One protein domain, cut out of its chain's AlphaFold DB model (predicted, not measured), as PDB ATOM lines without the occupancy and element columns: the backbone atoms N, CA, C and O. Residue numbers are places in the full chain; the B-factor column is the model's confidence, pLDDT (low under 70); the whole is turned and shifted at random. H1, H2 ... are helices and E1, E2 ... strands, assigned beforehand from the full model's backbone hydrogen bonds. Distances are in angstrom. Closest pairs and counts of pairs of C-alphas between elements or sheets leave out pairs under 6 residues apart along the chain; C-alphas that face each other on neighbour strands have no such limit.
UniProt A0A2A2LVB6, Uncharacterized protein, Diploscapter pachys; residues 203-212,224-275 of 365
ATOM      1  N   LEU A 203     127.046 164.507 117.028       86.75
ATOM      2  CA  LEU A 203     127.324 164.656 115.604       86.75
ATOM      3  C   LEU A 203     126.581 163.605 114.763       86.75
ATOM      4  O   LEU A 203     125.957 163.943 113.754       86.75
ATOM      5  N   GLY A 204     126.615 162.338 115.187       84.88
ATOM      6  CA  GLY A 204     126.107 161.219 114.387       84.88
ATOM      7  C   GLY A 204     126.959 160.953 113.137       84.88
ATOM      8  O   GLY A 204     128.005 161.565 112.936       84.88
ATOM      9  N   THR A 205     126.524 160.016 112.294       85.81
ATOM     10  CA  THR A 205     127.214 159.704 111.033       85.81
ATOM     11  C   THR A 205     126.236 159.394 109.908       85.81
ATOM     12  O   THR A 205     125.049 159.126 110.134       85.81
ATOM     13  N   TRP A 206     126.760 159.413 108.690       84.62
ATOM     14  CA  TRP A 206     126.056 159.074 107.468       84.62
ATOM     15  C   TRP A 206     126.536 157.727 106.948       84.62
ATOM     16  O   TRP A 206     127.732 157.452 106.880       84.62
ATOM     17  N   VAL A 207     125.598 156.874 106.554       84.38
ATOM     18  CA  VAL A 207     125.901 155.607 105.887       84.38
ATOM     19  C   VAL A 207     125.449 155.720 104.443       84.38
ATOM     20  O   VAL A 207     124.315 156.115 104.184       84.38
ATOM     21  N   SER A 208     126.317 155.383 103.490       80.25
ATOM     22  CA  SER A 208     125.922 155.311 102.081       80.25
ATOM     23  C   SER A 208     124.732 154.370 101.929       80.25
ATOM     24  O   SER A 208     124.770 153.231 102.394       80.25
ATOM     25  N   SER A 209     123.662 154.864 101.315       73.38
ATOM     26  CA  SER A 209     122.476 154.063 101.048       73.38
ATOM     27  C   SER A 209     122.572 153.514  99.632       73.38
ATOM     28  O   SER A 209     122.705 154.293  98.686       73.38
ATOM     29  N   ASP A 210     122.430 152.197  99.469       66.38
ATOM     30  CA  ASP A 210     122.240 151.544  98.167       66.38
ATOM     31  C   ASP A 210     120.818 151.802  97.640       66.38
ATOM     32  O   ASP A 210     120.075 150.893  97.262       66.38
ATOM     33  N   TYR A 211     120.393 153.065  97.662       61.22
ATOM     34  CA  TYR A 211     119.079 153.465  97.200       61.22
ATOM     35  C   TYR A 211     118.999 153.268  95.687       61.22
ATOM     36  O   TYR A 211     119.428 154.101  94.885       61.22
ATOM     37  N   THR A 212     118.416 152.147  95.288       55.12
ATOM     38  CA  THR A 212     117.908 151.950  93.937       55.12
ATOM     39  C   THR A 212     116.528 152.592  93.904       55.12
ATOM     40  O   THR A 212     115.661 152.212  94.687       55.12
ATOM     41  N   PRO A 224     113.831 161.535  98.056       71.19
ATOM     42  CA  PRO A 224     114.606 161.903  99.237       71.19
ATOM     43  C   PRO A 224     114.816 163.419  99.292       71.19
ATOM     44  O   PRO A 224     115.086 164.044  98.263       71.19
ATOM     45  N   ALA A 225     114.676 164.014 100.477       78.50
ATOM     46  CA  ALA A 225     114.931 165.438 100.657       78.50
ATOM     47  C   ALA A 225     116.415 165.751 100.396       78.50
ATOM     48  O   ALA A 225     117.297 164.932 100.668       78.50
ATOM     49  N   LEU A 226     116.700 166.938  99.857       81.06
ATOM     50  CA  LEU A 226     118.075 167.418  99.727       81.06
ATOM     51  C   LEU A 226     118.651 167.677 101.124       81.06
ATOM     52  O   LEU A 226     117.954 168.208 101.991       81.06
ATOM     53  N   TRP A 227     119.924 167.343 101.332       84.06
ATOM     54  CA  TRP A 227     120.611 167.697 102.566       84.06
ATOM     55  C   TRP A 227     120.692 169.224 102.721       84.06
ATOM     56  O   TRP A 227     121.243 169.943 101.889       84.06
ATOM     57  N   MET A 228     120.129 169.704 103.821       80.44
ATOM     58  CA  MET A 228     120.156 171.076 104.299       80.44
ATOM     59  C   MET A 228     121.170 171.249 105.444       80.44
ATOM     60  O   MET A 228     121.139 170.464 106.401       80.44
ATOM     61  N   PRO A 229     121.984 172.326 105.433       76.56
ATOM     62  CA  PRO A 229     122.985 172.595 106.467       76.56
ATOM     63  C   PRO A 229     122.422 172.736 107.885       76.56
ATOM     64  O   PRO A 229     123.106 172.377 108.835       76.56
ATOM     65  N   TYR A 230     121.192 173.226 108.035       78.75
ATOM     66  CA  TYR A 230     120.554 173.461 109.338       78.75
ATOM     67  C   TYR A 230     119.560 172.358 109.734       78.75
ATOM     68  O   TYR A 230     118.842 172.503 110.720       78.75
ATOM     69  N   GLY A 231     119.475 171.279 108.951       76.44
ATOM     70  CA  GLY A 231     118.588 170.154 109.235       76.44
ATOM     71  C   GLY A 231     119.182 169.215 110.282       76.44
ATOM     72  O   GLY A 231     120.364 168.883 110.213       76.44
ATOM     73  N   LEU A 232     118.349 168.779 111.228       80.06
ATOM     74  CA  LEU A 232     118.640 167.662 112.124       80.06
ATOM     75  C   LEU A 232     117.838 166.450 111.643       80.06
ATOM     76  O   LEU A 232     116.606 166.485 111.660       80.06
ATOM     77  N   TYR A 233     118.532 165.402 111.206       82.06
ATOM     78  CA  TYR A 233     117.904 164.254 110.543       82.06
ATOM     79  C   TYR A 233     117.643 163.125 111.520       82.06
ATOM     80  O   TYR A 233     118.502 162.810 112.348       82.06
ATOM     81  N   LYS A 234     116.462 162.516 111.427       79.81
ATOM     82  CA  LYS A 234     116.075 161.411 112.313       79.81
ATOM     83  C   LYS A 234     116.687 160.096 111.844       79.81
ATOM     84  O   LYS A 234     117.188 159.980 110.730       79.81
ATOM     85  N   GLU A 235     116.639 159.101 112.722       77.19
ATOM     86  CA  GLU A 235     117.073 157.744 112.402       77.19
ATOM     87  C   GLU A 235     116.433 157.247 111.103       77.19
ATOM     88  O   GLU A 235     115.232 157.409 110.884       77.19
ATOM     89  N   ASP A 236     117.267 156.662 110.245       79.12
ATOM     90  CA  ASP A 236     116.900 156.082 108.957       79.12
ATOM     91  C   ASP A 236     116.370 157.047 107.886       79.12
ATOM     92  O   ASP A 236     115.949 156.607 106.811       79.12
ATOM     93  N   GLU A 237     116.461 158.357 108.115       80.69
ATOM     94  CA  GLU A 237     116.134 159.354 107.104       80.69
ATOM     95  C   GLU A 237     117.174 159.335 105.973       80.69
ATOM     96  O   GLU A 237     118.387 159.391 106.206       80.69
ATOM     97  N   VAL A 238     116.697 159.212 104.731       82.38
ATOM     98  CA  VAL A 238     117.543 159.220 103.534       82.38
ATOM     99  C   VAL A 238     117.522 160.614 102.936       82.38
ATOM    100  O   VAL A 238     116.454 161.140 102.614       82.38
ATOM    101  N   VAL A 239     118.706 161.180 102.738       82.44
ATOM    102  CA  VAL A 239     118.882 162.478 102.092       82.44
ATOM    103  C   VAL A 239     119.781 162.355 100.877       82.44
ATOM    104  O   VAL A 239     120.642 161.473 100.792       82.44
ATOM    105  N   GLN A 240     119.572 163.252  99.922       80.69
ATOM    106  CA  GLN A 240     120.458 163.401  98.782       80.69
ATOM    107  C   GLN A 240     121.525 164.455  99.099       80.69
ATOM    108  O   GLN A 240     121.204 165.598  99.426       80.69
ATOM    109  N   THR A 241     122.797 164.079  99.001       80.19
ATOM    110  CA  THR A 241     123.937 164.999  99.104       80.19
ATOM    111  C   THR A 241     124.008 165.891  97.859       80.19
ATOM    112  O   THR A 241     123.531 165.504  96.791       80.19
ATOM    113  N   ALA A 242     124.656 167.057  97.953       78.12
ATOM    114  CA  ALA A 242     124.886 167.946  96.807       78.12
ATOM    115  C   ALA A 242     125.587 167.243  95.619       78.12
ATOM    116  O   ALA A 242     125.293 167.543  94.465       78.12
ATOM    117  N   ASP A 243     126.422 166.237  95.899       76.62
ATOM    118  CA  ASP A 243     127.111 165.402  94.901       76.62
ATOM    119  C   ASP A 243     126.207 164.348  94.226       76.62
ATOM    120  O   ASP A 243     126.672 163.511  93.451       76.62
ATOM    121  N   GLY A 244     124.913 164.322  94.555       74.88
ATOM    122  CA  GLY A 244     123.932 163.389  93.999       74.88
ATOM    123  C   GLY A 244     123.919 161.996  94.638       74.88
ATOM    124  O   GLY A 244     123.136 161.149  94.204       74.88
ATOM    125  N   ARG A 245     124.743 161.752  95.669       80.31
ATOM    126  CA  ARG A 245     124.759 160.501  96.450       80.31
ATOM    127  C   ARG A 245     123.582 160.445  97.423       80.31
ATOM    128  O   ARG A 245     123.162 161.475  97.938       80.31
ATOM    129  N   TYR A 246     123.081 159.242  97.697       80.62
ATOM    130  CA  TYR A 246     122.064 159.018  98.723       80.62
ATOM    131  C   TYR A 246     122.727 158.500  99.993       80.62
ATOM    132  O   TYR A 246     123.421 157.482  99.973       80.62
ATOM    133  N   VAL A 247     122.505 159.200 101.097       81.94
ATOM    134  CA  VAL A 247     123.055 158.846 102.406       81.94
ATOM    135  C   VAL A 247     121.927 158.688 103.415       81.94
ATOM    136  O   VAL A 247     120.913 159.380 103.351       81.94
ATOM    137  N   LYS A 248     122.091 157.733 104.324       82.94
ATOM    138  CA  LYS A 248     121.148 157.387 105.383       82.94
ATOM    139  C   LYS A 248     121.695 157.872 106.720       82.94
ATOM    140  O   LYS A 248     122.849 157.587 107.052       82.94
ATOM    141  N   ALA A 249     120.875 158.587 107.480       81.31
ATOM    142  CA  ALA A 249     121.224 159.054 108.813       81.31
ATOM    143  C   ALA A 249     121.324 157.870 109.788       81.31
ATOM    144  O   ALA A 249     120.355 157.132 109.988       81.31
ATOM    145  N   LYS A 250     122.495 157.697 110.414       81.38
ATOM    146  CA  LYS A 250     122.720 156.714 111.479       81.38
ATOM    147  C   LYS A 250     123.094 157.436 112.781       81.38
ATOM    148  O   LYS A 250     124.280 157.671 113.039       81.38
ATOM    149  N   PRO A 251     122.100 157.821 113.596       76.44
ATOM    150  CA  PRO A 251     122.357 158.387 114.911       76.44
ATOM    151  C   PRO A 251     122.864 157.318 115.889       76.44
ATOM    152  O   PRO A 251     122.710 156.114 115.678       76.44
ATOM    153  N   ASN A 252     123.483 157.766 116.981       75.56
ATOM    154  CA  ASN A 252     123.756 156.897 118.123       75.56
ATOM    155  C   ASN A 252     122.444 156.709 118.919       75.56
ATOM    156  O   ASN A 252     121.735 157.695 119.103       75.56
ATOM    157  N   PRO A 253     122.114 155.507 119.430       66.62
ATOM    158  CA  PRO A 253     120.875 155.247 120.178       66.62
ATOM    159  C   PRO A 253     120.598 156.210 121.348       66.62
ATOM    160  O   PRO A 253     119.445 156.362 121.750       66.62
ATOM    161  N   ALA A 254     121.625 156.872 121.890       66.69
ATOM    162  CA  ALA A 254     121.470 157.869 122.945       66.69
ATOM    163  C   ALA A 254     120.837 159.200 122.478       66.69
ATOM    164  O   ALA A 254     120.233 159.895 123.295       66.69
ATOM    165  N   VAL A 255     120.947 159.568 121.193       69.25
ATOM    166  CA  VAL A 255     120.508 160.874 120.663       69.25
ATOM    167  C   VAL A 255     119.745 160.707 119.354       69.25
ATOM    168  O   VAL A 255     120.189 160.042 118.434       69.25
ATOM    169  N   LYS A 256     118.568 161.333 119.251       64.88
ATOM    170  CA  LYS A 256     117.587 161.075 118.178       64.88
ATOM    171  C   LYS A 256     117.856 161.807 116.850       64.88
ATOM    172  O   LYS A 256     116.938 161.901 116.035       64.88
ATOM    173  N   GLY A 257     119.057 162.347 116.632       75.62
ATOM    174  CA  GLY A 257     119.354 163.186 115.468       75.62
ATOM    175  C   GLY A 257     120.796 163.092 114.969       75.62
ATOM    176  O   GLY A 257     121.711 162.888 115.760       75.62
ATOM    177  N   VAL A 258     120.985 163.252 113.656       81.94
ATOM    178  CA  VAL A 258     122.293 163.387 112.992       81.94
ATOM    179  C   VAL A 258     122.486 164.835 112.562       81.94
ATOM    180  O   VAL A 258     121.685 165.374 111.792       81.94
ATOM    181  N   ALA A 259     123.557 165.450 113.061       83.56
ATOM    182  CA  ALA A 259     123.956 166.812 112.732       83.56
ATOM    183  C   ALA A 259     125.133 166.864 111.746       83.56
ATOM    184  O   ALA A 259     125.386 167.931 111.199       83.56
ATOM    185  N   ALA A 260     125.842 165.760 111.499       82.62
ATOM    186  CA  ALA A 260     127.025 165.703 110.636       82.62
ATOM    187  C   ALA A 260     126.791 166.254 109.217       82.62
ATOM    188  O   ALA A 260     125.690 166.160 108.663       82.62
ATOM    189  N   ASP A 261     127.844 166.785 108.604       84.94
ATOM    190  CA  ASP A 261     127.888 167.080 107.172       84.94
ATOM    191  C   ASP A 261     128.385 165.838 106.405       84.94
ATOM    192  O   ASP A 261     129.516 165.406 106.635       84.94
ATOM    193  N   PRO A 262     127.582 165.257 105.492       78.81
ATOM    194  CA  PRO A 262     127.954 164.055 104.742       78.81
ATOM    195  C   PRO A 262     129.141 164.259 103.791       78.81
ATOM    196  O   PRO A 262     129.665 163.279 103.262       78.81
ATOM    197  N   MET A 263     129.545 165.503 103.521       80.25
ATOM    198  CA  MET A 263     130.685 165.815 102.652       80.25
ATOM    199  C   MET A 263     131.989 166.012 103.434       80.25
ATOM    200  O   MET A 263     133.065 166.074 102.833       80.25
ATOM    201  N   ASN A 264     131.928 166.109 104.765       84.88
ATOM    202  CA  ASN A 264     133.086 166.440 105.583       84.88
ATOM    203  C   ASN A 264     133.754 165.191 106.182       84.88
ATOM    204  O   ASN A 264     133.431 164.743 107.281       84.88
ATOM    205  N   SER A 265     134.791 164.692 105.504       84.62
ATOM    206  CA  SER A 265     135.561 163.518 105.944       84.62
ATOM    207  C   SER A 265     136.251 163.683 107.305       84.62
ATOM    208  O   SER A 265     136.546 162.692 107.977       84.62
ATOM    209  N   ALA A 266     136.509 164.919 107.748       85.31
ATOM    210  CA  ALA A 266     137.074 165.174 109.069       85.31
ATOM    211  C   ALA A 266     136.067 164.863 110.186       85.31
ATOM    212  O   ALA A 266     136.457 164.307 111.212       85.31
ATOM    213  N   GLN A 267     134.788 165.178 109.967       86.88
ATOM    214  CA  GLN A 267     133.703 164.859 110.896       86.88
ATOM    215  C   GLN A 267     133.457 163.349 110.953       86.88
ATOM    216  O   GLN A 267     133.296 162.801 112.043       86.88
ATOM    217  N   ASP A 268     133.542 162.659 109.813       86.06
ATOM    218  CA  ASP A 268     133.438 161.197 109.765       86.06
ATOM    219  C   ASP A 268     134.582 160.505 110.514       86.06
ATOM    220  O   ASP A 268     134.350 159.571 111.282       86.06
ATOM    221  N   MET A 269     135.822 160.971 110.343       87.75
ATOM    222  CA  MET A 269     136.974 160.438 111.077       87.75
ATOM    223  C   MET A 269     136.875 160.730 112.580       87.75
ATOM    224  O   MET A 269     137.164 159.846 113.392       87.75
ATOM    225  N   PHE A 270     136.440 161.939 112.956       89.94
ATOM    226  CA  PHE A 270     136.184 162.298 114.350       89.94
ATOM    227  C   PHE A 270     135.143 161.362 114.969       89.94
ATOM    228  O   PHE A 270     135.387 160.775 116.026       89.94
ATOM    229  N   TYR A 271     134.017 161.160 114.278       88.75
ATOM    230  CA  TYR A 271     132.981 160.229 114.706       88.75
ATOM    231  C   TYR A 271     133.522 158.803 114.779       88.75
ATOM    232  O   TYR A 271     133.317 158.115 115.772       88.75
ATOM    233  N   TRP A 272     134.263 158.326 113.783       88.75
ATOM    234  CA  TRP A 272     134.810 156.969 113.803       88.75
ATOM    235  C   TRP A 272     135.698 156.715 115.030       88.75
ATOM    236  O   TRP A 272     135.535 155.680 115.692       88.75
ATOM    237  N   LEU A 273     136.564 157.682 115.358       88.62
ATOM    238  CA  LEU A 273     137.508 157.612 116.471       88.62
ATOM    239  C   LEU A 273     136.824 157.758 117.840       88.62
ATOM    240  O   LEU A 273     137.139 157.000 118.758       88.62
ATOM    241  N   CYS A 274     135.879 158.694 117.967       88.44
ATOM    242  CA  CYS A 274     135.291 159.112 119.249       88.44
ATOM    243  C   CYS A 274     133.863 158.580 119.492       88.44
ATOM    244  O   CYS A 274     133.328 158.721 120.589       88.44
ATOM    245  N   SER A 275     133.230 157.932 118.508       84.81
ATOM    246  CA  SER A 275     131.877 157.340 118.637       84.81
ATOM    247  C   SER A 275     131.794 156.256 119.698       84.81
ATOM    248  O   SER A 275     130.733 156.044 120.274       84.81
TER     249      SER A 275
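Overview. This is residues 203 to 212 and 224 to 275 of the 365 residues of an uncharacterized protein of Diploscapter pachys (UniProt A0A2A2LVB6). Little regular structure: a small three-stranded sheet has loops over one face, residues 226 to 233 and 257 to 262, and a short helix, H1, beside edge strand E1. The 62 printed residues, with E1, E2, E3 and H1 along the chain, are mixed; named elements hold only 22. The antiparallel sheet runs E1, E3, E2. The whole is compact, with radius of gyration of the C-alphas 10.8 A and spans of 30 by 23 by 22 A.

Along the chain. E3, residues 246 to 250, spans 13.0 A from (122.064, 159.018, 98.723). E1 is residues 205 to 208, E2 238 to 240. H1, residues 265 to 274, spans 14.0 A, ending at (135.291, 159.112, 119.249).

Arrangement. E1 and E3 are antiparallel, with N 207 and O 248 2.9 A apart. E2 and E3 form a hairpin, N 239 and O 247 2.9 A apart. H1 only grazes the sheet; the closest C-alphas of E1 and H1, Thr 205 and Asp 268, are 6.5 A apart. In H1 every O i to N i+4 pair is within hydrogen-bond range.

Size, cuts and confidence. Residues 213 to 223 are cut out, leaving 11.7 A between C-alphas 212 and 224. E3 to H1 is a long link. pLDDT is under 70 at residues 210 to 212 and 253 to 256.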